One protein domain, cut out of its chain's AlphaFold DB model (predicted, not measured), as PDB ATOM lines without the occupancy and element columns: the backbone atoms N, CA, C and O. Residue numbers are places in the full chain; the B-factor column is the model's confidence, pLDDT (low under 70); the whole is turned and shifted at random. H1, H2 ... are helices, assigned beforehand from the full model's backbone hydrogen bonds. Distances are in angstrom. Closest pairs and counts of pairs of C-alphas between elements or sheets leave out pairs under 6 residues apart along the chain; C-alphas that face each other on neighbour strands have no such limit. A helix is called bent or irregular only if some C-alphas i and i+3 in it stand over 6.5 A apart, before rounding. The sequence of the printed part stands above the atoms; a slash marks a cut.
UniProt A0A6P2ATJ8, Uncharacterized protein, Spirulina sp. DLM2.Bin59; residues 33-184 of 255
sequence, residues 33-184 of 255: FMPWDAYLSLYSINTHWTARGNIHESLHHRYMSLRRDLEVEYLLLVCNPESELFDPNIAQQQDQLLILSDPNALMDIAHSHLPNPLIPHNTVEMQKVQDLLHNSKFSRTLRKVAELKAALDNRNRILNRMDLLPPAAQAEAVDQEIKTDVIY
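This is residues 33 to 184 of the 255 residues of an uncharacterized protein of Spirulina sp. DLM2.Bin59 (UniProt A0A6P2ATJ8). Two long helices, H3 and H7, lie side by side and run opposite ways as the core of an elongated shape, and H1 crosses them on one side. At one end of the length H8 turns back from the end of H7; toward the other end lie the short H4 and H5 by H3, and H6 makes a corner with the start of H7. The printed part has 152 residues, with eight named helices in the order H1 to H8 and no named strand; its class is all helix. It is only just loose, close to compact, with a radius of gyration of the C-alphas of 18.0 A, and spans 59 by 30 by 29 A.

Start at H7, residues 136 to 162, the longest helix by residues, and then find H3, residues 57 to 78. They touch at a shallow tilt of 6 degrees, opposite ways, with Leu 66 and Val 145 as closest C-alphas, 6.2 A apart. H1, residues 35 to 43, touches H7 at residues 139 to 149 alone, at a steep tilt of 57 degrees; the closest C-alphas, of Ala 38 and Ala 146, are 5.9 A apart. H3 is the hub, touching five helices. With 3 pairs of C-alphas within 8 A each, it only just touches H1, closest at Leu 42 and Arg 67, 6.0 A; H2, residues 47 to 52, at Thr 50 and His 60, 6.1 A, a hairpin; H4, residues 88 to 92, at Val 78 and Ile 90, 7.1 A; and H5, residues 98 to 101, at Val 72 and Leu 100, 6.4 A. H6, residues 123 to 134, and H7 only just touch, only at the corner, with 3 such pairs, closest at Leu 133 and Ser 139, 5.6 A, about perpendicular at 86 degrees. H8, residues 167 to 180, forms a hairpin with H7 and only just touches it, also with 3 pairs, closest at Met 162 and Gln 170, 5.8 A; H8 and H3 are apart. Every O i to N i+4 pair is within hydrogen-bond range in H1, H2, H4, H6 and H7, against 16 of 18 in H3 and 6 of 10 in H8; H5 is too short for one.

Find C-alpha 136 at (47.269, 30.482, -29.948); from there H7 runs 39.5 A to C-alpha 162 at (32.041, -5.891, -28.563). H3 is 33.0 A long and irregular, C-alphas 58 and 61 being 7.3 A apart; H8, 21.1 A, is irregular too, with C-alphas 168 and 171 7.0 A apart. H6 is 16.4 A long and H1 11.7 A.

The C-alphas farthest apart, of Pro 88 and Ala 168, are 59.0 A apart. The printed part has no cut, and the one long link is H5 to H6, residues 102 to 122. Mean pLDDT of the printed part is 81.5; look for values under 70 at residues 53, 94 to 96, 103, 106 to 110 and 167 to 181.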
ATOM      1  N   PHE A  33      50.314  16.136 -26.307       83.12
ATOM      2  CA  PHE A  33      49.759  16.907 -27.414       83.12
ATOM      3  C   PHE A  33      50.873  17.400 -28.349       83.12
ATOM      4  O   PHE A  33      51.691  18.238 -27.966       83.12
ATOM      5  N   MET A  34      50.870  16.888 -29.580       87.44
ATOM      6  CA  MET A  34      51.699  17.359 -30.685       87.44
ATOM      7  C   MET A  34      50.796  18.058 -31.702       87.44
ATOM      8  O   MET A  34      49.992  17.377 -32.340       87.44
ATOM      9  N   PRO A  35      50.894  19.393 -31.870       90.31
ATOM     10  CA  PRO A  35      49.999  20.139 -32.756       90.31
ATOM     11  C   PRO A  35      49.992  19.593 -34.184       90.31
ATOM     12  O   PRO A  35      48.930  19.426 -34.772       90.31
ATOM     13  N   TRP A  36      51.170  19.257 -34.714       92.88
ATOM     14  CA  TRP A  36      51.307  18.708 -36.059       92.88
ATOM     15  C   TRP A  36      50.568  17.374 -36.223       92.88
ATOM     16  O   TRP A  36      49.729  17.236 -37.111       92.88
ATOM     17  N   ASP A  37      50.825  16.413 -35.334       91.62
ATOM     18  CA  ASP A  37      50.218  15.080 -35.413       91.62
ATOM     19  C   ASP A  37      48.708  15.136 -35.170       91.62
ATOM     20  O   ASP A  37      47.933  14.481 -35.869       91.62
ATOM     21  N   ALA A  38      48.276  15.966 -34.215       92.75
ATOM     22  CA  ALA A  38      46.866  16.208 -33.941       92.75
ATOM     23  C   ALA A  38      46.157  16.797 -35.166       92.75
ATOM     24  O   ALA A  38      45.098  16.304 -35.561       92.75
ATOM     25  N   TYR A  39      46.762  17.811 -35.789       95.19
ATOM     26  CA  TYR A  39      46.236  18.439 -36.992       95.19
ATOM     27  C   TYR A  39      46.142  17.448 -38.145       95.19
ATOM     28  O   TYR A  39      45.074  17.305 -38.728       95.19
ATOM     29  N   LEU A  40      47.211  16.706 -38.431       93.12
ATOM     30  CA  LEU A  40      47.238  15.698 -39.490       93.12
ATOM     31  C   LEU A  40      46.193  14.592 -39.265       93.12
ATOM     32  O   LEU A  40      45.489  14.191 -40.198       93.12
ATOM     33  N   SER A  41      46.065  14.116 -38.023       91.94
ATOM     34  CA  SER A  41      45.107  13.076 -37.639       91.94
ATOM     35  C   SER A  41      43.663  13.530 -37.832       91.94
ATOM     36  O   SER A  41      42.861  12.803 -38.418       91.94
ATOM     37  N   LEU A  42      43.333  14.742 -37.379       92.81
ATOM     38  CA  LEU A  42      42.018  15.349 -37.584       92.81
ATOM     39  C   LEU A  42      41.785  15.697 -39.051       92.81
ATOM     40  O   LEU A  42      40.667  15.554 -39.541       92.81
ATOM     41  N   TYR A  43      42.836  16.109 -39.763       92.31
ATOM     42  CA  TYR A  43      42.724  16.501 -41.157       92.31
ATOM     43  C   TYR A  43      42.339  15.336 -42.061       92.31
ATOM     44  O   TYR A  43      41.579  15.488 -43.012       92.31
ATOM     45  N   SER A  44      42.838  14.155 -41.720       89.81
ATOM     46  CA  SER A  44      42.597  12.929 -42.469       89.81
ATOM     47  C   SER A  44      41.166  12.392 -42.323       89.81
ATOM     48  O   SER A  44      40.794  11.483 -43.065       89.81
ATOM     49  N   ILE A  45      40.357  12.927 -41.400       89.69
ATOM     50  CA  ILE A  45      38.962  12.514 -41.222       89.69
ATOM     51  C   ILE A  45      38.135  13.013 -42.411       89.69
ATOM     52  O   ILE A  45      37.975  14.210 -42.625       89.69
ATOM     53  N   ASN A  46      37.574  12.071 -43.160       85.75
ATOM     54  CA  ASN A  46      36.633  12.308 -44.249       85.75
ATOM     55  C   ASN A  46      35.699  11.098 -44.395       85.75
ATOM     56  O   ASN A  46      35.904  10.059 -43.758       85.75
ATOM     57  N   THR A  47      34.703  11.214 -45.273       80.25
ATOM     58  CA  THR A  47      33.710  10.161 -45.538       80.25
ATOM     59  C   THR A  47      34.350   8.828 -45.946       80.25
ATOM     60  O   THR A  47      33.960   7.768 -45.451       80.25
ATOM     61  N   HIS A  48      35.379   8.851 -46.796       79.12
ATOM     62  CA  HIS A  48      36.115   7.652 -47.201       79.12
ATOM     63  C   HIS A  48      36.937   7.040 -46.060       79.12
ATOM     64  O   HIS A  48      37.014   5.817 -45.968       79.12
ATOM     65  N   TRP A  49      37.524   7.855 -45.183       81.94
ATOM     66  CA  TRP A  49      38.247   7.397 -43.996       81.94
ATOM     67  C   TRP A  49      37.302   6.711 -43.008       81.94
ATOM     68  O   TRP A  49      37.622   5.626 -42.532       81.94
ATOM     69  N   THR A  50      36.111   7.269 -42.763       77.94
ATOM     70  CA  THR A  50      35.099   6.629 -41.905       77.94
ATOM     71  C   THR A  50      34.537   5.344 -42.511       77.94
ATOM     72  O   THR A  50      34.266   4.401 -41.778       77.94
ATOM     73  N   ALA A  51      34.399   5.279 -43.842       73.44
ATOM     74  CA  ALA A  51      33.837   4.119 -44.538       73.44
ATOM     75  C   ALA A  51      34.845   2.973 -44.747       73.44
ATOM     76  O   ALA A  51      34.451   1.812 -44.816       73.44
ATOM     77  N   ARG A  52      36.140   3.286 -44.893       71.94
ATOM     78  CA  ARG A  52      37.220   2.289 -45.034       71.94
ATOM     79  C   ARG A  52      37.882   1.935 -43.710       71.94
ATOM     80  O   ARG A  52      38.501   0.880 -43.604       71.94
ATOM     81  N   GLY A  53      37.824   2.837 -42.738       66.81
ATOM     82  CA  GLY A  53      38.344   2.605 -41.405       66.81
ATOM     83  C   GLY A  53      37.498   1.570 -40.677       66.81
ATOM     84  O   GLY A  53      36.296   1.463 -40.901       66.81
ATOM     85  N   ASN A  54      38.122   0.838 -39.758       78.31
ATOM     86  CA  ASN A  54      37.407   0.046 -38.763       78.31
ATOM     87  C   ASN A  54      36.756   1.006 -37.745       78.31
ATOM     88  O   ASN A  54      37.169   1.061 -36.589       78.31
ATOM     89  N   ILE A  55      35.855   1.881 -38.204       87.00
ATOM     90  CA  ILE A  55      35.132   2.849 -37.383       87.00
ATOM     91  C   ILE A  55      33.683   2.390 -37.288       87.00
ATOM     92  O   ILE A  55      32.996   2.285 -38.303       87.00
ATOM     93  N   HIS A  56      33.212   2.173 -36.067       85.62
ATOM     94  CA  HIS A  56      31.841   1.776 -35.795       85.62
ATOM     95  C   HIS A  56      30.850   2.833 -36.314       85.62
ATOM     96  O   HIS A  56      31.016   4.031 -36.055       85.62
ATOM     97  N   GLU A  57      29.796   2.399 -37.014       85.31
ATOM     98  CA  GLU A  57      28.840   3.261 -37.736       85.31
ATOM     99  C   GLU A  57      28.242   4.361 -36.844       85.31
ATOM    100  O   GLU A  57      28.173   5.532 -37.220       85.31
ATOM    101  N   SER A  58      27.927   4.027 -35.587       84.12
ATOM    102  CA  SER A  58      27.369   4.982 -34.617       84.12
ATOM    103  C   SER A  58      28.294   6.162 -34.277       84.12
ATOM    104  O   SER A  58      27.864   7.111 -33.616       84.12
ATOM    105  N   LEU A  59      29.583   6.084 -34.621       87.19
ATOM    106  CA  LEU A  59      30.575   7.124 -34.347       87.19
ATOM    107  C   LEU A  59      30.872   8.003 -35.563       87.19
ATOM    108  O   LEU A  59      31.475   9.060 -35.382       87.19
ATOM    109  N   HIS A  60      30.429   7.628 -36.768       87.88
ATOM    110  CA  HIS A  60      30.775   8.321 -38.019       87.88
ATOM    111  C   HIS A  60      30.451   9.813 -37.954       87.88
ATOM    112  O   HIS A  60      31.336  10.649 -38.132       87.88
ATOM    113  N   HIS A  61      29.216  10.157 -37.580       86.00
ATOM    114  CA  HIS A  61      28.793  11.552 -37.437       86.00
ATOM    115  C   HIS A  61      29.646  12.322 -36.417       86.00
ATOM    116  O   HIS A  61      29.965  13.491 -36.617       86.00
ATOM    117  N   ARG A  62      30.046  11.675 -35.314       87.75
ATOM    118  CA  ARG A  62      30.840  12.331 -34.266       87.75
ATOM    119  C   ARG A  62      32.243  12.668 -34.758       87.75
ATOM    120  O   ARG A  62      32.696  13.776 -34.507       87.75
ATOM    121  N   TYR A  63      32.894  11.767 -35.494       90.38
ATOM    122  CA  TYR A  63      34.191  12.060 -36.113       90.38
ATOM    123  C   TYR A  63      34.097  13.184 -37.143       90.38
ATOM    124  O   TYR A  63      34.919  14.099 -37.119       90.38
ATOM    125  N   MET A  64      33.074  13.159 -38.001       88.00
ATOM    126  CA  MET A  64      32.857  14.219 -38.991       88.00
ATOM    127  C   MET A  64      32.609  15.579 -38.325       88.00
ATOM    128  O   MET A  64      33.129  16.590 -38.792       88.00
ATOM    129  N   SER A  65      31.902  15.603 -37.189       88.44
ATOM    130  CA  SER A  65      31.720  16.821 -36.391       88.44
ATOM    131  C   SER A  65      33.046  17.393 -35.889       88.44
ATOM    132  O   SER A  65      33.229  18.600 -35.958       88.44
ATOM    133  N   LEU A  66      34.000  16.562 -35.447       90.81
ATOM    134  CA  LEU A  66      35.312  17.058 -34.996       90.81
ATOM    135  C   LEU A  66      36.073  17.767 -36.117       90.81
ATOM    136  O   LEU A  66      36.675  18.819 -35.909       90.81
ATOM    137  N   ARG A  67      36.035  17.186 -37.318       91.00
ATOM    138  CA  ARG A  67      36.638  17.786 -38.508       91.00
ATOM    139  C   ARG A  67      35.954  19.105 -38.871       91.00
ATOM    140  O   ARG A  67      36.634  20.078 -39.183       91.00
ATOM    141  N   ARG A  68      34.625  19.144 -38.786       88.38
ATOM    142  CA  ARG A  68      33.824  20.350 -39.013       88.38
ATOM    143  C   ARG A  68      34.161  21.462 -38.025       88.38
ATOM    144  O   ARG A  68      34.384  22.585 -38.457       88.38
ATOM    145  N   ASP A  69      34.240  21.152 -36.736       89.00
ATOM    146  CA  ASP A  69      34.572  22.131 -35.696       89.00
ATOM    147  C   ASP A  69      35.930  22.796 -35.972       89.00
ATOM    148  O   ASP A  69      36.088  24.004 -35.788       89.00
ATOM    149  N   LEU A  70      36.896  22.021 -36.476       92.56
ATOM    150  CA  LEU A  70      38.208  22.531 -36.864       92.56
ATOM    151  C   LEU A  70      38.147  23.457 -38.092       92.56
ATOM    152  O   LEU A  70      38.814  24.490 -38.107       92.56
ATOM    153  N   GLU A  71      37.345  23.115 -39.107       91.25
ATOM    154  CA  GLU A  71      37.137  23.972 -40.285       91.25
ATOM    155  C   GLU A  71      36.422  25.278 -39.930       91.25
ATOM    156  O   GLU A  71      36.833  26.343 -40.386       91.25
ATOM    157  N   VAL A  72      35.395  25.212 -39.082       89.12
ATOM    158  CA  VAL A  72      34.673  26.396 -38.604       89.12
ATOM    159  C   VAL A  72      35.617  27.333 -37.854       89.12
ATOM    160  O   VAL A  72      35.622  28.531 -38.131       89.12
ATOM    161  N   GLU A  73      36.451  26.818 -36.945       91.00
ATOM    162  CA  GLU A  73      37.410  27.658 -36.215       91.00
ATOM    163  C   GLU A  73      38.410  28.334 -37.160       91.00
ATOM    164  O   GLU A  73      38.696  29.521 -37.005       91.00
ATOM    165  N   TYR A  74      38.912  27.605 -38.158       93.00
ATOM    166  CA  TYR A  74      39.789  28.180 -39.174       93.00
ATOM    167  C   TYR A  74      39.093  29.286 -39.976       93.00
ATOM    168  O   TYR A  74      39.651  30.372 -40.127       93.00
ATOM    169  N   LEU A  75      37.859  29.059 -40.428       90.81
ATOM    170  CA  LEU A  75      37.088  30.060 -41.168       90.81
ATOM    171  C   LEU A  75      36.826  31.320 -40.341       90.81
ATOM    172  O   LEU A  75      36.985  32.431 -40.838       90.81
ATOM    173  N   LEU A  76      36.512  31.169 -39.054       89.19
ATOM    174  CA  LEU A  76      36.369  32.310 -38.148       89.19
ATOM    175  C   LEU A  76      37.667  33.119 -38.004       89.19
ATOM    176  O   LEU A  76      37.599  34.317 -37.739       89.19
ATOM    177  N   LEU A  77      38.836  32.495 -38.166       91.00
ATOM    178  CA  LEU A  77      40.120  33.195 -38.157       91.00
ATOM    179  C   LEU A  77      40.391  33.909 -39.478       91.00
ATOM    180  O   LEU A  77      40.788  35.068 -39.444       91.00
ATOM    181  N   VAL A  78      40.175  33.261 -40.621       90.88
ATOM    182  CA  VAL A  78      40.489  33.875 -41.923       90.88
ATOM    183  C   VAL A  78      39.447  34.896 -42.374       90.88
ATOM    184  O   VAL A  78      39.761  35.773 -43.169       90.88
ATOM    185  N   CYS A  79      38.221  34.849 -41.844       88.12
ATOM    186  CA  CYS A  79      37.182  35.838 -42.148       88.12
ATOM    187  C   CYS A  79      37.154  37.030 -41.183       88.12
ATOM    188  O   CYS A  79      36.430  37.991 -41.440       88.12
ATOM    189  N   ASN A  80      37.900  36.987 -40.077       87.69
ATOM    190  CA  ASN A  80      37.930  38.072 -39.100       87.69
ATOM    191  C   ASN A  80      38.998  39.118 -39.476       87.69
ATOM    192  O   ASN A  80      40.176  38.775 -39.428       87.69
ATOM    193  N   PRO A  81      38.635  40.384 -39.764       88.81
ATOM    194  CA  PRO A  81      39.595  41.436 -40.124       88.81
ATOM    195  C   PRO A  81      40.668  41.723 -39.066       88.81
ATOM    196  O   PRO A  81      41.749  42.193 -39.404       88.81
ATOM    197  N   GLU A  82      40.383  41.427 -37.795       88.88
ATOM    198  CA  GLU A  82      41.311  41.624 -36.671       88.88
ATOM    199  C   GLU A  82      42.277  40.440 -36.475       88.88
ATOM    200  O   GLU A  82      43.092  40.429 -35.553       88.88
ATOM    201  N   SER A  83      42.154  39.393 -37.290       87.75
ATOM    202  CA  SER A  83      42.993  38.200 -37.223       87.75
ATOM    203  C   SER A  83      44.252  38.365 -38.067       87.75
ATOM    204  O   SER A  83      44.195  38.799 -39.214       87.75
ATOM    205  N   GLU A  84      45.388  37.903 -37.549       88.50
ATOM    206  CA  GLU A  84      46.653  37.824 -38.297       88.50
ATOM    207  C   GLU A  84      46.565  36.902 -39.524       88.50
ATOM    208  O   GLU A  84      47.365  37.014 -40.448       88.50
ATOM    209  N   LEU A  85      45.583  35.993 -39.535       88.62
ATOM    210  CA  LEU A  85      45.328  35.050 -40.624       88.62
ATOM    211  C   LEU A  85      44.225  35.529 -41.582       88.62
ATOM    212  O   LEU A  85      43.744  34.734 -42.385       88.62
ATOM    213  N   PHE A  86      43.780  36.785 -41.480       89.69
ATOM    214  CA  PHE A  86      42.706  37.315 -42.318       89.69
ATOM    215  C   PHE A  86      43.024  37.187 -43.817       89.69
ATOM    216  O   PHE A  86      44.039  37.695 -44.294       89.69
ATOM    217  N   ASP A  87      42.114  36.564 -44.570       87.31
ATOM    218  CA  ASP A  87      42.152  36.495 -46.028       87.31
ATOM    219  C   ASP A  87      40.860  37.096 -46.612       87.31
ATOM    220  O   ASP A  87      39.783  36.486 -46.532       87.31
ATOM    221  N   PRO A  88      40.933  38.287 -47.239       82.81
ATOM    222  CA  PRO A  88      39.760  38.956 -47.789       82.81
ATOM    223  C   PRO A  88      39.119  38.189 -48.952       82.81
ATOM    224  O   PRO A  88      37.938  38.401 -49.220       82.81
ATOM    225  N   ASN A  89      39.852  37.302 -49.634       84.75
ATOM    226  CA  ASN A  89      39.297  36.519 -50.738       84.75
ATOM    227  C   ASN A  89      38.323  35.459 -50.217       84.75
ATOM    228  O   ASN A  89      37.230  35.314 -50.760       84.75
ATOM    229  N   ILE A  90      38.687  34.782 -49.123       80.81
ATOM    230  CA  ILE A  90      37.839  33.770 -48.475       80.81
ATOM    231  C   ILE A  90      36.616  34.443 -47.840       80.81
ATOM    232  O   ILE A  90      35.491  33.971 -47.991       80.81
ATOM    233  N   ALA A  91      36.803  35.600 -47.195       75.94
ATOM    234  CA  ALA A  91      35.716  36.348 -46.560       75.94
ATOM    235  C   ALA A  91      34.614  36.810 -47.538       75.94
ATOM    236  O   ALA A  91      33.475  37.024 -47.125       75.94
ATOM    237  N   GLN A  92      34.935  36.972 -48.826       75.44
ATOM    238  CA  GLN A  92      33.995  37.427 -49.857       75.44
ATOM    239  C   GLN A  92      33.285  36.279 -50.596       75.44
ATOM    240  O   GLN A  92      32.324  36.522 -51.328       75.44
ATOM    241  N   GLN A  93      33.716  35.029 -50.409       74.75
ATOM    242  CA  GLN A  93      33.172  33.868 -51.116       74.75
ATOM    243  C   GLN A  93      32.036  33.215 -50.313       74.75
ATOM    244  O   GLN A  93      32.258  32.324 -49.498       74.75
ATOM    245  N   GLN A  94      30.791  33.635 -50.570       63.88
ATOM    246  CA  GLN A  94      29.596  33.128 -49.870       63.88
ATOM    247  C   GLN A  94      29.441  31.598 -49.934       63.88
ATOM    248  O   GLN A  94      29.043  30.992 -48.940       63.88
ATOM    249  N   ASP A  95      29.821  30.969 -51.050       63.91
ATOM    250  CA  ASP A  95      29.754  29.510 -51.217       63.91
ATOM    251  C   ASP A  95      30.717  28.753 -50.282       63.91
ATOM    252  O   ASP A  95      30.441  27.620 -49.894       63.91
ATOM    253  N   GLN A  96      31.825  29.379 -49.868       65.38
ATOM    254  CA  GLN A  96      32.809  28.788 -48.948       65.38
ATOM    255  C   GLN A  96      32.374  28.884 -47.480       65.38
ATOM    256  O   GLN A  96      32.754  28.069 -46.640       65.38
ATOM    257  N   LEU A  97      31.498  29.841 -47.167       71.56
ATOM    258  CA  LEU A  97      30.959  30.058 -45.823       71.56
ATOM    259  C   LEU A  97      29.705  29.222 -45.545       71.56
ATOM    260  O   LEU A  97      29.098  29.360 -44.479       71.56
ATOM    261  N   LEU A  98      29.318  28.325 -46.460       75.50
ATOM    262  CA  LEU A  98      28.145  27.467 -46.287       75.50
ATOM    263  C   LEU A  98      28.245  26.629 -45.006       75.50
ATOM    264  O   LEU A  98      27.264  26.487 -44.287       75.50
ATOM    265  N   ILE A  99      29.443  26.156 -44.660       76.94
ATOM    266  CA  ILE A  99      29.721  25.422 -43.414       76.94
ATOM    267  C   ILE A  99      29.484  26.263 -42.143       76.94
ATOM    268  O   ILE A  99      29.281  25.709 -41.066       76.94
ATOM    269  N   LEU A 100      29.460  27.593 -42.224       74.56
ATOM    270  CA  LEU A 100      29.101  28.437 -41.079       74.56
ATOM    271  C   LEU A 100      27.580  28.516 -40.875       74.56
ATOM    272  O   LEU A 100      27.131  28.822 -39.774       74.56
ATOM    273  N   SER A 101      26.796  28.226 -41.917       74.44
ATOM    274  CA  SER A 101      25.337  28.411 -41.928       74.44
ATOM    275  C   SER A 101      24.550  27.097 -41.977       74.44
ATOM    276  O   SER A 101      23.472  27.011 -41.392       74.44
ATOM    277  N   ASP A 102      25.073  26.066 -42.646       76.12
ATOM    278  CA  ASP A 102      24.418  24.771 -42.835       76.12
ATOM    279  C   ASP A 102      25.129  23.653 -42.045       76.12
ATOM    280  O   ASP A 102      26.231  23.240 -42.436       76.12
ATOM    281  N   PRO A 103      24.518  23.114 -40.969       67.69
ATOM    282  CA  PRO A 103      25.062  22.005 -40.177       67.69
ATOM    283  C   PRO A 103      25.290  20.708 -40.972       67.69
ATOM    284  O   PRO A 103      26.087  19.880 -40.538       67.69
ATOM    285  N   ASN A 104      24.658  20.545 -42.139       70.69
ATOM    286  CA  ASN A 104      24.738  19.341 -42.970       70.69
ATOM    287  C   ASN A 104      25.629  19.492 -44.212       70.69
ATOM    288  O   ASN A 104      25.676  18.573 -45.032       70.69
ATOM    289  N   ALA A 105      26.333  20.620 -44.362       71.88
ATOM    290  CA  ALA A 105      27.265  20.825 -45.468       71.88
ATOM    291  C   ALA A 105      28.240  19.635 -45.604       71.88
ATOM    292  O   ALA A 105      28.841  19.195 -44.618       71.88
ATOM    293  N   LEU A 106      28.368  19.101 -46.824       65.50
ATOM    294  CA  LEU A 106      29.222  17.949 -47.120       65.50
ATOM    295  C   LEU A 106      30.695  18.303 -46.897       65.50
ATOM    296  O   LEU A 106      31.226  19.219 -47.517       65.50
ATOM    297  N   MET A 107      31.348  17.524 -46.039       66.81
ATOM    298  CA  MET A 107      32.760  17.669 -45.699       66.81
ATOM    299  C   MET A 107      33.566  16.608 -46.448       66.81
ATOM    300  O   MET A 107      33.469  15.417 -46.140       66.81
ATOM    301  N   ASP A 108      34.362  17.029 -47.423       68.00
ATOM    302  CA  ASP A 108      35.339  16.178 -48.103       68.00
ATOM    303  C   ASP A 108      36.671  16.926 -48.232       68.00
ATOM    304  O   ASP A 108      36.690  18.154 -48.309       68.00
ATOM    305  N   ILE A 109      37.790  16.197 -48.292       66.56
ATOM    306  CA  ILE A 109      39.134  16.776 -48.437       66.56
ATOM    307  C   ILE A 109      39.207  17.664 -49.684       66.56
ATOM    308  O   ILE A 109      39.866  18.701 -49.654       66.56
ATOM    309  N   ALA A 110      38.508  17.294 -50.761       67.12
ATOM    310  CA  ALA A 110      38.464  18.074 -51.998       67.12
ATOM    311  C   ALA A 110      37.834  19.472 -51.835       67.12
ATOM    312  O   ALA A 110      38.110  20.354 -52.644       67.12
ATOM    313  N   HIS A 111      37.028  19.679 -50.791       70.19
ATOM    314  CA  HIS A 111      36.324  20.934 -50.501       70.19
ATOM    315  C   HIS A 111      36.751  21.535 -49.149       70.19
ATOM    316  O   HIS A 111      36.080  22.411 -48.611       70.19
ATOM    317  N   SER A 112      37.865  21.050 -48.593       82.25
ATOM    318  CA  SER A 112      38.434  21.525 -47.337       82.25
ATOM    319  C   SER A 112      38.948  22.955 -47.466       82.25
ATOM    320  O   SER A 112      39.800  23.232 -48.308       82.25
ATOM    321  N   HIS A 113      38.540  23.822 -46.542       84.81
ATOM    322  CA  HIS A 113      39.128  25.159 -46.396       84.81
ATOM    323  C   HIS A 113      40.437  25.139 -45.599       84.81
ATOM    324  O   HIS A 113      41.239  26.064 -45.693       84.81
ATOM    325  N   LEU A 114      40.669  24.079 -44.820       90.38
ATOM    326  CA  LEU A 114      41.880  23.919 -44.022       90.38
ATOM    327  C   LEU A 114      43.123  23.752 -44.916       90.38
ATOM    328  O   LEU A 114      43.055  22.984 -45.882       90.38
ATOM    329  N   PRO A 115      44.266  24.378 -44.564       91.88
ATOM    330  CA  PRO A 115      45.540  24.169 -45.251       91.88
ATOM    331  C   PRO A 115      45.928  22.690 -45.290       91.88
ATOM    332  O   PRO A 115      45.800  21.987 -44.284       91.88
ATOM    333  N   ASN A 116      46.398  22.201 -46.436       90.88
ATOM    334  CA  ASN A 116      46.535  20.765 -46.675       90.88
ATOM    335  C   ASN A 116      47.903  20.217 -46.210       90.88
ATOM    336  O   ASN A 116      48.910  20.460 -46.880       90.88
ATOM    337  N   PRO A 117      47.970  19.397 -45.137       90.06
ATOM    338  CA  PRO A 117      49.224  18.841 -44.633       90.06
ATOM    339  C   PRO A 117      49.698  17.597 -45.409       90.06
ATOM    340  O   PRO A 117      50.778  17.083 -45.137       90.06
ATOM    341  N   LEU A 118      48.903  17.076 -46.355       87.62
ATOM    342  CA  LEU A 118      49.198  15.833 -47.086       87.62
ATOM    343  C   LEU A 118      50.108  16.044 -48.306       87.62
ATOM    344  O   LEU A 118      50.477  15.077 -48.970       87.62
ATOM    345  N   ILE A 119      50.475  17.293 -48.610       84.81
ATOM    346  CA  ILE A 119      51.330  17.658 -49.746       84.81
ATOM    347  C   ILE A 119      52.640  18.263 -49.208       84.81
ATOM    348  O   ILE A 119      52.850  19.472 -49.309       84.81
ATOM    349  N   PRO A 120      53.556  17.448 -48.648       74.50
ATOM    350  CA  PRO A 120      54.738  17.945 -47.933       74.50
ATOM    351  C   PRO A 120      55.724  18.719 -48.821       74.50
ATOM    352  O   PRO A 120      56.552  19.473 -48.324       74.50
ATOM    353  N   HIS A 121      55.643  18.551 -50.144       82.44
ATOM    354  CA  HIS A 121      56.479  19.272 -51.107       82.44
ATOM    355  C   HIS A 121      55.939  20.662 -51.468       82.44
ATOM    356  O   HIS A 121      56.635  21.433 -52.127       82.44
ATOM    357  N   ASN A 122      54.716  20.997 -51.052       89.81
ATOM    358  CA  ASN A 122      54.151  22.321 -51.253       89.81
ATOM    359  C   ASN A 122      54.541  23.225 -50.077       89.81
ATOM    360  O   ASN A 122      53.882  23.246 -49.041       89.81
ATOM    361  N   THR A 123      55.625  23.979 -50.250       87.75
ATOM    362  CA  THR A 123      56.163  24.868 -49.212       87.75
ATOM    363  C   THR A 123      55.174  25.949 -48.781       87.75
ATOM    364  O   THR A 123      55.176  26.329 -47.615       87.75
ATOM    365  N   VAL A 124      54.297  26.404 -49.681       88.75
ATOM    366  CA  VAL A 124      53.272  27.412 -49.379       88.75
ATOM    367  C   VAL A 124      52.206  26.837 -48.449       88.75
ATOM    368  O   VAL A 124      51.878  27.453 -47.441       88.75
ATOM    369  N   GLU A 125      51.692  25.643 -48.748       88.88
ATOM    370  CA  GLU A 125      50.708  24.978 -47.882       88.88
ATOM    371  C   GLU A 125      51.310  24.607 -46.526       88.88
ATOM    372  O   GLU A 125      50.694  24.843 -45.490       88.88
ATOM    373  N   MET A 126      52.549  24.113 -46.510       90.38
ATOM    374  CA  MET A 126      53.253  23.803 -45.266       90.38
ATOM    375  C   MET A 126      53.460  25.041 -44.391       90.38
ATOM    376  O   MET A 126      53.289  24.952 -43.175       90.38
ATOM    377  N   GLN A 127      53.771  26.193 -44.995       91.19
ATOM    378  CA  GLN A 127      53.886  27.452 -44.262       91.19
ATOM    379  C   GLN A 127      52.538  27.868 -43.664       91.19
ATOM    380  O   GLN A 127      52.476  28.148 -42.474       91.19
ATOM    381  N   LYS A 128      51.442  27.795 -44.433       91.69
ATOM    382  CA  LYS A 128      50.093  28.086 -43.914       91.69
ATOM    383  C   LYS A 128      49.718  27.192 -42.734       91.69
ATOM    384  O   LYS A 128      49.145  27.678 -41.764       91.69
ATOM    385  N   VAL A 129      50.033  25.893 -42.799       93.56
ATOM    386  CA  VAL A 129      49.807  24.983 -41.664       93.56
ATOM    387  C   VAL A 129      50.643  25.428 -40.465       93.56
ATOM    388  O   VAL A 129      50.120  25.496 -39.359       93.56
ATOM    389  N   GLN A 130      51.925  25.757 -40.655       91.75
ATOM    390  CA  GLN A 130      52.767  26.234 -39.558       91.75
ATOM    391  C   GLN A 130      52.218  27.517 -38.934       91.75
ATOM    392  O   GLN A 130      52.058  27.553 -37.716       91.75
ATOM    393  N   ASP A 131      51.881  28.529 -39.729       91.94
ATOM    394  CA  ASP A 131      51.334  29.801 -39.242       91.94
ATOM    395  C   ASP A 131      50.035  29.569 -38.455       91.94
ATOM    396  O   ASP A 131      49.852  30.081 -37.348       91.94
ATOM    397  N   LEU A 132      49.170  28.688 -38.967       94.38
ATOM    398  CA  LEU A 132      47.940  28.282 -38.299       94.38
ATOM    399  C   LEU A 132      48.197  27.585 -36.952       94.38
ATOM    400  O   LEU A 132      47.502  27.857 -35.974       94.38
ATOM    401  N   LEU A 133      49.194  26.700 -36.871       93.00
ATOM    402  CA  LEU A 133      49.538  25.991 -35.631       93.00
ATOM    403  C   LEU A 133      50.221  26.888 -34.586       93.00
ATOM    404  O   LEU A 133      50.133  26.584 -33.392       93.00
ATOM    405  N   HIS A 134      50.858  27.984 -35.007       89.81
ATOM    406  CA  HIS A 134      51.395  29.010 -34.106       89.81
ATOM    407  C   HIS A 134      50.312  29.962 -33.581       89.81
ATOM    408  O   HIS A 134      50.509  30.599 -32.544       89.81
ATOM    409  N   ASN A 135      49.140  30.024 -34.222       90.12
ATOM    410  CA  ASN A 135      48.021  30.802 -33.709       90.12
ATOM    411  C   ASN A 135      47.491  30.201 -32.392       90.12
ATOM    412  O   ASN A 135      46.950  29.092 -32.347       90.12
ATOM    413  N   SER A 136      47.609  30.955 -31.298       83.62
ATOM    414  CA  SER A 136      47.269  30.482 -29.948       83.62
ATOM    415  C   SER A 136      45.784  30.147 -29.763       83.62
ATOM    416  O   SER A 136      45.436  29.282 -28.953       83.62
ATOM    417  N   LYS A 137      44.879  30.810 -30.496       86.06
ATOM    418  CA  LYS A 137      43.442  30.505 -30.465       86.06
ATOM    419  C   LYS A 137      43.174  29.176 -31.165       86.06
ATOM    420  O   LYS A 137      42.602  28.280 -30.547       86.06
ATOM    421  N   PHE A 138      43.671  29.018 -32.391       91.75
ATOM    422  CA  PHE A 138      43.521  27.777 -33.146       91.75
ATOM    423  C   PHE A 138      44.148  26.586 -32.421       91.75
ATOM    424  O   PHE A 138      43.502  25.556 -32.261       91.75
ATOM    425  N   SER A 139      45.374  26.731 -31.914       86.62
ATOM    426  CA  SER A 139      46.103  25.663 -31.218       86.62
ATOM    427  C   SER A 139      45.372  25.168 -29.960       86.62
ATOM    428  O   SER A 139      45.330  23.965 -29.688       86.62
ATOM    429  N   ARG A 140      44.704  26.070 -29.221       82.38
ATOM    430  CA  ARG A 140      43.835  25.698 -28.090       82.38
ATOM    431  C   ARG A 140      42.612  24.901 -28.543       82.38
ATOM    432  O   ARG A 140      42.314  23.866 -27.942       82.38
ATOM    433  N   THR A 141      41.931  25.338 -29.603       87.00
ATOM    434  CA  THR A 141      40.804  24.589 -30.181       87.00
ATOM    435  C   THR A 141      41.258  23.228 -30.705       87.00
ATOM    436  O   THR A 141      40.644  22.217 -30.375       87.00
ATOM    437  N   LEU A 142      42.381  23.167 -31.423       92.62
ATOM    438  CA  LEU A 142      42.971  21.933 -31.929       92.62
ATOM    439  C   LEU A 142      43.258  20.937 -30.801       92.62
ATOM    440  O   LEU A 142      42.907  19.766 -30.922       92.62
ATOM    441  N   ARG A 143      43.836  21.396 -29.682       86.06
ATOM    442  CA  ARG A 143      44.055  20.557 -28.495       86.06
ATOM    443  C   ARG A 143      42.748  19.985 -27.963       86.06
ATOM    444  O   ARG A 143      42.647  18.778 -27.772       86.06
ATOM    445  N   LYS A 144      41.730  20.830 -27.783       84.25
ATOM    446  CA  LYS A 144      40.405  20.406 -27.309       84.25
ATOM    447  C   LYS A 144      39.775  19.363 -28.240       84.25
ATOM    448  O   LYS A 144      39.267  18.347 -27.774       84.25
ATOM    449  N   VAL A 145      39.809  19.597 -29.550       87.88
ATOM    450  CA  VAL A 145      39.242  18.682 -30.551       87.88
ATOM    451  C   VAL A 145      40.036  17.368 -30.606       87.88
ATOM    452  O   VAL A 145      39.441  16.299 -30.731       87.88
ATOM    453  N   ALA A 146      41.361  17.413 -30.442       89.38
ATOM    454  CA  ALA A 146      42.206  16.222 -30.374       89.38
ATOM    455  C   ALA A 146      41.899  15.354 -29.142       89.38
ATOM    456  O   ALA A 146      41.814  14.133 -29.265       89.38
ATOM    457  N   GLU A 147      41.651  15.966 -27.979       82.94
ATOM    458  CA  GLU A 147      41.206  15.247 -26.777       82.94
ATOM    459  C   GLU A 147      39.860  14.535 -27.017       82.94
ATOM    460  O   GLU A 147      39.700  13.359 -26.682       82.94
ATOM    461  N   LEU A 148      38.904  15.208 -27.673       84.12
ATOM    462  CA  LEU A 148      37.625  14.597 -28.054       84.12
ATOM    463  C   LEU A 148      37.808  13.447 -29.052       84.12
ATOM    464  O   LEU A 148      37.146  12.415 -28.922       84.12
ATOM    465  N   LYS A 149      38.718  13.593 -30.023       88.50
ATOM    466  CA  LYS A 149      39.045  12.529 -30.978       88.50
ATOM    467  C   LYS A 149      39.597  11.302 -30.268       88.50
ATOM    468  O   LYS A 149      39.121  10.205 -30.526       88.50
ATOM    469  N   ALA A 150      40.547  11.478 -29.356       84.38
ATOM    470  CA  ALA A 150      41.125  10.373 -28.599       84.38
ATOM    471  C   ALA A 150      40.064   9.628 -27.765       84.38
ATOM    472  O   ALA A 150      40.075   8.396 -27.703       84.38
ATOM    473  N   ALA A 151      39.092  10.351 -27.197       79.62
ATOM    474  CA  ALA A 151      37.957   9.734 -26.516       79.62
ATOM    475  C   ALA A 151      37.059   8.925 -27.472       79.62
ATOM    476  O   ALA A 151      36.619   7.820 -27.137       79.62
ATOM    477  N   LEU A 152      36.815   9.431 -28.689       84.38
ATOM    478  CA  LEU A 152      36.113   8.671 -29.727       84.38
ATOM    479  C   LEU A 152      36.914   7.449 -30.188       84.38
ATOM    480  O   LEU A 152      36.326   6.381 -30.318       84.38
ATOM    481  N   ASP A 153      38.231   7.569 -30.367       87.38
ATOM    482  CA  ASP A 153      39.118   6.470 -30.773       87.38
ATOM    483  C   ASP A 153      39.116   5.346 -29.733       87.38
ATOM    484  O   ASP A 153      39.101   4.163 -30.078       87.38
ATOM    485  N   ASN A 154      39.079   5.699 -28.449       81.44
ATOM    486  CA  ASN A 154      38.905   4.728 -27.377       81.44
ATOM    487  C   ASN A 154      37.538   4.036 -27.451       81.44
ATOM    488  O   ASN A 154      37.456   2.809 -27.467       81.44
ATOM    489  N   ARG A 155      36.458   4.816 -27.575       81.88
ATOM    490  CA  ARG A 155      35.103   4.270 -27.713       81.88
ATOM    491  C   ARG A 155      34.974   3.357 -28.932       81.88
ATOM    492  O   ARG A 155      34.312   2.328 -28.853       81.88
ATOM    493  N   ASN A 156      35.611   3.717 -30.038       87.06
ATOM    494  CA  ASN A 156      35.633   2.933 -31.260       87.06
ATOM    495  C   ASN A 156      36.308   1.572 -31.053       87.06
ATOM    496  O   ASN A 156      35.767   0.550 -31.465       87.06
ATOM    497  N   ARG A 157      37.455   1.544 -30.356       85.06
ATOM    498  CA  ARG A 157      38.142   0.295 -29.985       85.06
ATOM    499  C   ARG A 157      37.246  -0.625 -29.156       85.06
ATOM    500  O   ARG A 157      37.185  -1.816 -29.448       85.06
ATOM    501  N   ILE A 158      36.531  -0.065 -28.179       80.00
ATOM    502  CA  ILE A 158      35.593  -0.818 -27.333       80.00
ATOM    503  C   ILE A 158      34.460  -1.406 -28.184       80.00
ATOM    504  O   ILE A 158      34.251  -2.615 -28.159       80.00
ATOM    505  N   LEU A 159      33.770  -0.579 -28.979       82.44
ATOM    506  CA  LEU A 159      32.631  -1.018 -29.799       82.44
ATOM    507  C   LEU A 159      33.022  -2.115 -30.796       82.44
ATOM    508  O   LEU A 159      32.388  -3.164 -30.827       82.44
ATOM    509  N   ASN A 160      34.123  -1.935 -31.529       83.75
ATOM    510  CA  ASN A 160      34.584  -2.941 -32.488       83.75
ATOM    511  C   ASN A 160      34.941  -4.279 -31.827       83.75
ATOM    512  O   ASN A 160      34.849  -5.326 -32.462       83.75
ATOM    513  N   ARG A 161      35.386  -4.268 -30.565       75.88
ATOM    514  CA  ARG A 161      35.661  -5.501 -29.820       75.88
ATOM    515  C   ARG A 161      34.371  -6.154 -29.318       75.88
ATOM    516  O   ARG A 161      34.301  -7.380 -29.296       75.88
ATOM    517  N   MET A 162      33.356  -5.369 -28.954       72.44
ATOM    518  CA  MET A 162      32.041  -5.891 -28.563       72.44
ATOM    519  C   MET A 162      31.364  -6.654 -29.701       72.44
ATOM    520  O   MET A 162      30.808  -7.721 -29.450       72.44
ATOM    521  N   ASP A 163      31.482  -6.167 -30.938       75.94
ATOM    522  CA  ASP A 163      30.936  -6.840 -32.126       75.94
ATOM    523  C   ASP A 163      31.549  -8.233 -32.364       75.94
ATOM    524  O   ASP A 163      30.946  -9.083 -33.022       75.94
ATOM    525  N   LEU A 164      32.733  -8.500 -31.799       75.12
ATOM    526  CA  LEU A 164      33.422  -9.790 -31.882       75.12
ATOM    527  C   LEU A 164      33.064 -10.746 -30.729       75.12
ATOM    528  O   LEU A 164      33.425 -11.924 -30.784       75.12
ATOM    529  N   LEU A 165      32.383 -10.269 -29.682       74.06
ATOM    530  CA  LEU A 165      32.044 -11.054 -28.494       74.06
ATOM    531  C   LEU A 165      30.594 -11.573 -28.541       74.06
ATOM    532  O   LEU A 165      29.689 -10.860 -28.980       74.06
ATOM    533  N   PRO A 166      30.318 -12.788 -28.025       73.38
ATOM    534  CA  PRO A 166      28.952 -13.284 -27.874       73.38
ATOM    535  C   PRO A 166      28.109 -12.357 -26.975       73.38
ATOM    536  O   PRO A 166      28.638 -11.874 -25.971       73.38
ATOM    537  N   PRO A 167      26.797 -12.172 -27.233       69.44
ATOM    538  CA  PRO A 167      25.941 -11.223 -26.504       69.44
ATOM    539  C   PRO A 167      25.982 -11.349 -24.974       69.44
ATOM    540  O   PRO A 167      25.909 -10.352 -24.264       69.44
ATOM    541  N   ALA A 168      26.150 -12.571 -24.461       67.50
ATOM    542  CA  ALA A 168      26.224 -12.846 -23.026       67.50
ATOM    543  C   ALA A 168      27.517 -12.337 -22.354       67.50
ATOM    544  O   ALA A 168      27.507 -12.088 -21.157       67.50
ATOM    545  N   ALA A 169      28.609 -12.164 -23.107       64.75
ATOM    546  CA  ALA A 169      29.910 -11.721 -22.598       64.75
ATOM    547  C   ALA A 169      30.167 -10.215 -22.808       64.75
ATOM    548  O   ALA A 169      31.150  -9.678 -22.305       64.75
ATOM    549  N   GLN A 170      29.294  -9.518 -23.547       67.12
ATOM    550  CA  GLN A 170      29.485  -8.109 -23.904       67.12
ATOM    551  C   GLN A 170      29.348  -7.168 -22.696       67.12
ATOM    552  O   GLN A 170      30.133  -6.236 -22.565       67.12
ATOM    553  N   ALA A 171      28.393  -7.409 -21.791       60.41
ATOM    554  CA  ALA A 171      28.145  -6.517 -20.652       60.41
ATOM    555  C   ALA A 171      29.265  -6.563 -19.593       60.41
ATOM    556  O   ALA A 171      29.656  -5.523 -19.069       60.41
ATOM    557  N   GLU A 172      29.813  -7.750 -19.311       59.12
ATOM    558  CA  GLU A 172      30.911  -7.921 -18.345       59.12
ATOM    559  C   GLU A 172      32.267  -7.476 -18.914       59.12
ATOM    560  O   GLU A 172      33.059  -6.867 -18.195       59.12
ATOM    561  N   ALA A 173      32.531  -7.711 -20.208       59.81
ATOM    562  CA  ALA A 173      33.775  -7.283 -20.853       59.81
ATOM    563  C   ALA A 173      33.900  -5.751 -20.945       59.81
ATOM    564  O   ALA A 173      34.990  -5.211 -20.764       59.81
ATOM    565  N   VAL A 174      32.786  -5.044 -21.167       57.78
ATOM    566  CA  VAL A 174      32.752  -3.572 -21.205       57.78
ATOM    567  C   VAL A 174      33.093  -2.963 -19.850       57.78
ATOM    568  O   VAL A 174      33.915  -2.052 -19.787       57.78
ATOM    569  N   ASP A 175      32.493  -3.460 -18.767       55.28
ATOM    570  CA  ASP A 175      32.723  -2.907 -17.427       55.28
ATOM    571  C   ASP A 175      34.147  -3.191 -16.914       55.28
ATOM    572  O   ASP A 175      34.714  -2.368 -16.196       55.28
ATOM    573  N   GLN A 176      34.762  -4.317 -17.301       55.78
ATOM    574  CA  GLN A 176      36.147  -4.620 -16.922       55.78
ATOM    575  C   GLN A 176      37.188  -3.851 -17.739       55.78
ATOM    576  O   GLN A 176      38.148  -3.339 -17.165       55.78
ATOM    577  N   GLU A 177      37.016  -3.738 -19.054       52.38
ATOM    578  CA  GLU A 177      38.043  -3.146 -19.912       52.38
ATOM    579  C   GLU A 177      38.056  -1.611 -19.859       52.38
ATOM    580  O   GLU A 177      39.126  -0.999 -19.888       52.38
ATOM    581  N   ILE A 178      36.888  -0.981 -19.657       52.16
ATOM    582  CA  ILE A 178      36.811   0.453 -19.332       52.16
ATOM    583  C   ILE A 178      37.623   0.749 -18.064       52.16
ATOM    584  O   ILE A 178      38.252   1.795 -17.977       52.16
ATOM    585  N   LYS A 179      37.691  -0.168 -17.093       55.59
ATOM    586  CA  LYS A 179      38.415   0.081 -15.838       55.59
ATOM    587  C   LYS A 179      39.934  -0.059 -15.959       55.59
ATOM    588  O   LYS A 179      40.631   0.564 -15.160       55.59
ATOM    589  N   THR A 180      40.451  -0.843 -16.910       54.06
ATOM    590  CA  THR A 180      41.896  -1.136 -17.021       54.06
ATOM    591  C   THR A 180      42.683  -0.154 -17.890       54.06
ATOM    592  O   THR A 180      43.868   0.029 -17.637       54.06
ATOM    593  N   ASP A 181      42.038   0.521 -18.848       59.94
ATOM    594  CA  ASP A 181      42.680   1.484 -19.769       59.94
ATOM    595  C   ASP A 181      42.336   2.958 -19.454       59.94
ATOM    596  O   ASP A 181      42.509   3.857 -20.282       59.94
ATOM    597  N   VAL A 182      41.845   3.237 -18.242       72.06
ATOM    598  CA  VAL A 182      41.471   4.591 -17.809       72.06
ATOM    599  C   VAL A 182      42.546   5.218 -16.930       72.06
ATOM    600  O   VAL A 182      42.910   4.718 -15.867       72.06
ATOM    601  N   ILE A 183      42.999   6.398 -17.346       81.56
ATOM    602  CA  ILE A 183      43.753   7.301 -16.482       81.56
ATOM    603  C   ILE A 183      42.746   7.992 -15.556       81.56
ATOM    604  O   ILE A 183      41.919   8.785 -16.010       81.56
ATOM    605  N   TYR A 184      42.810   7.685 -14.259       88.00
ATOM    606  CA  TYR A 184      41.896   8.238 -13.254       88.00
ATOM    607  C   TYR A 184      42.294   9.628 -12.753       88.00
ATOM    608  O   TYR A 184      41.426  10.419 -12.384       88.00
TER     609      TYR A 184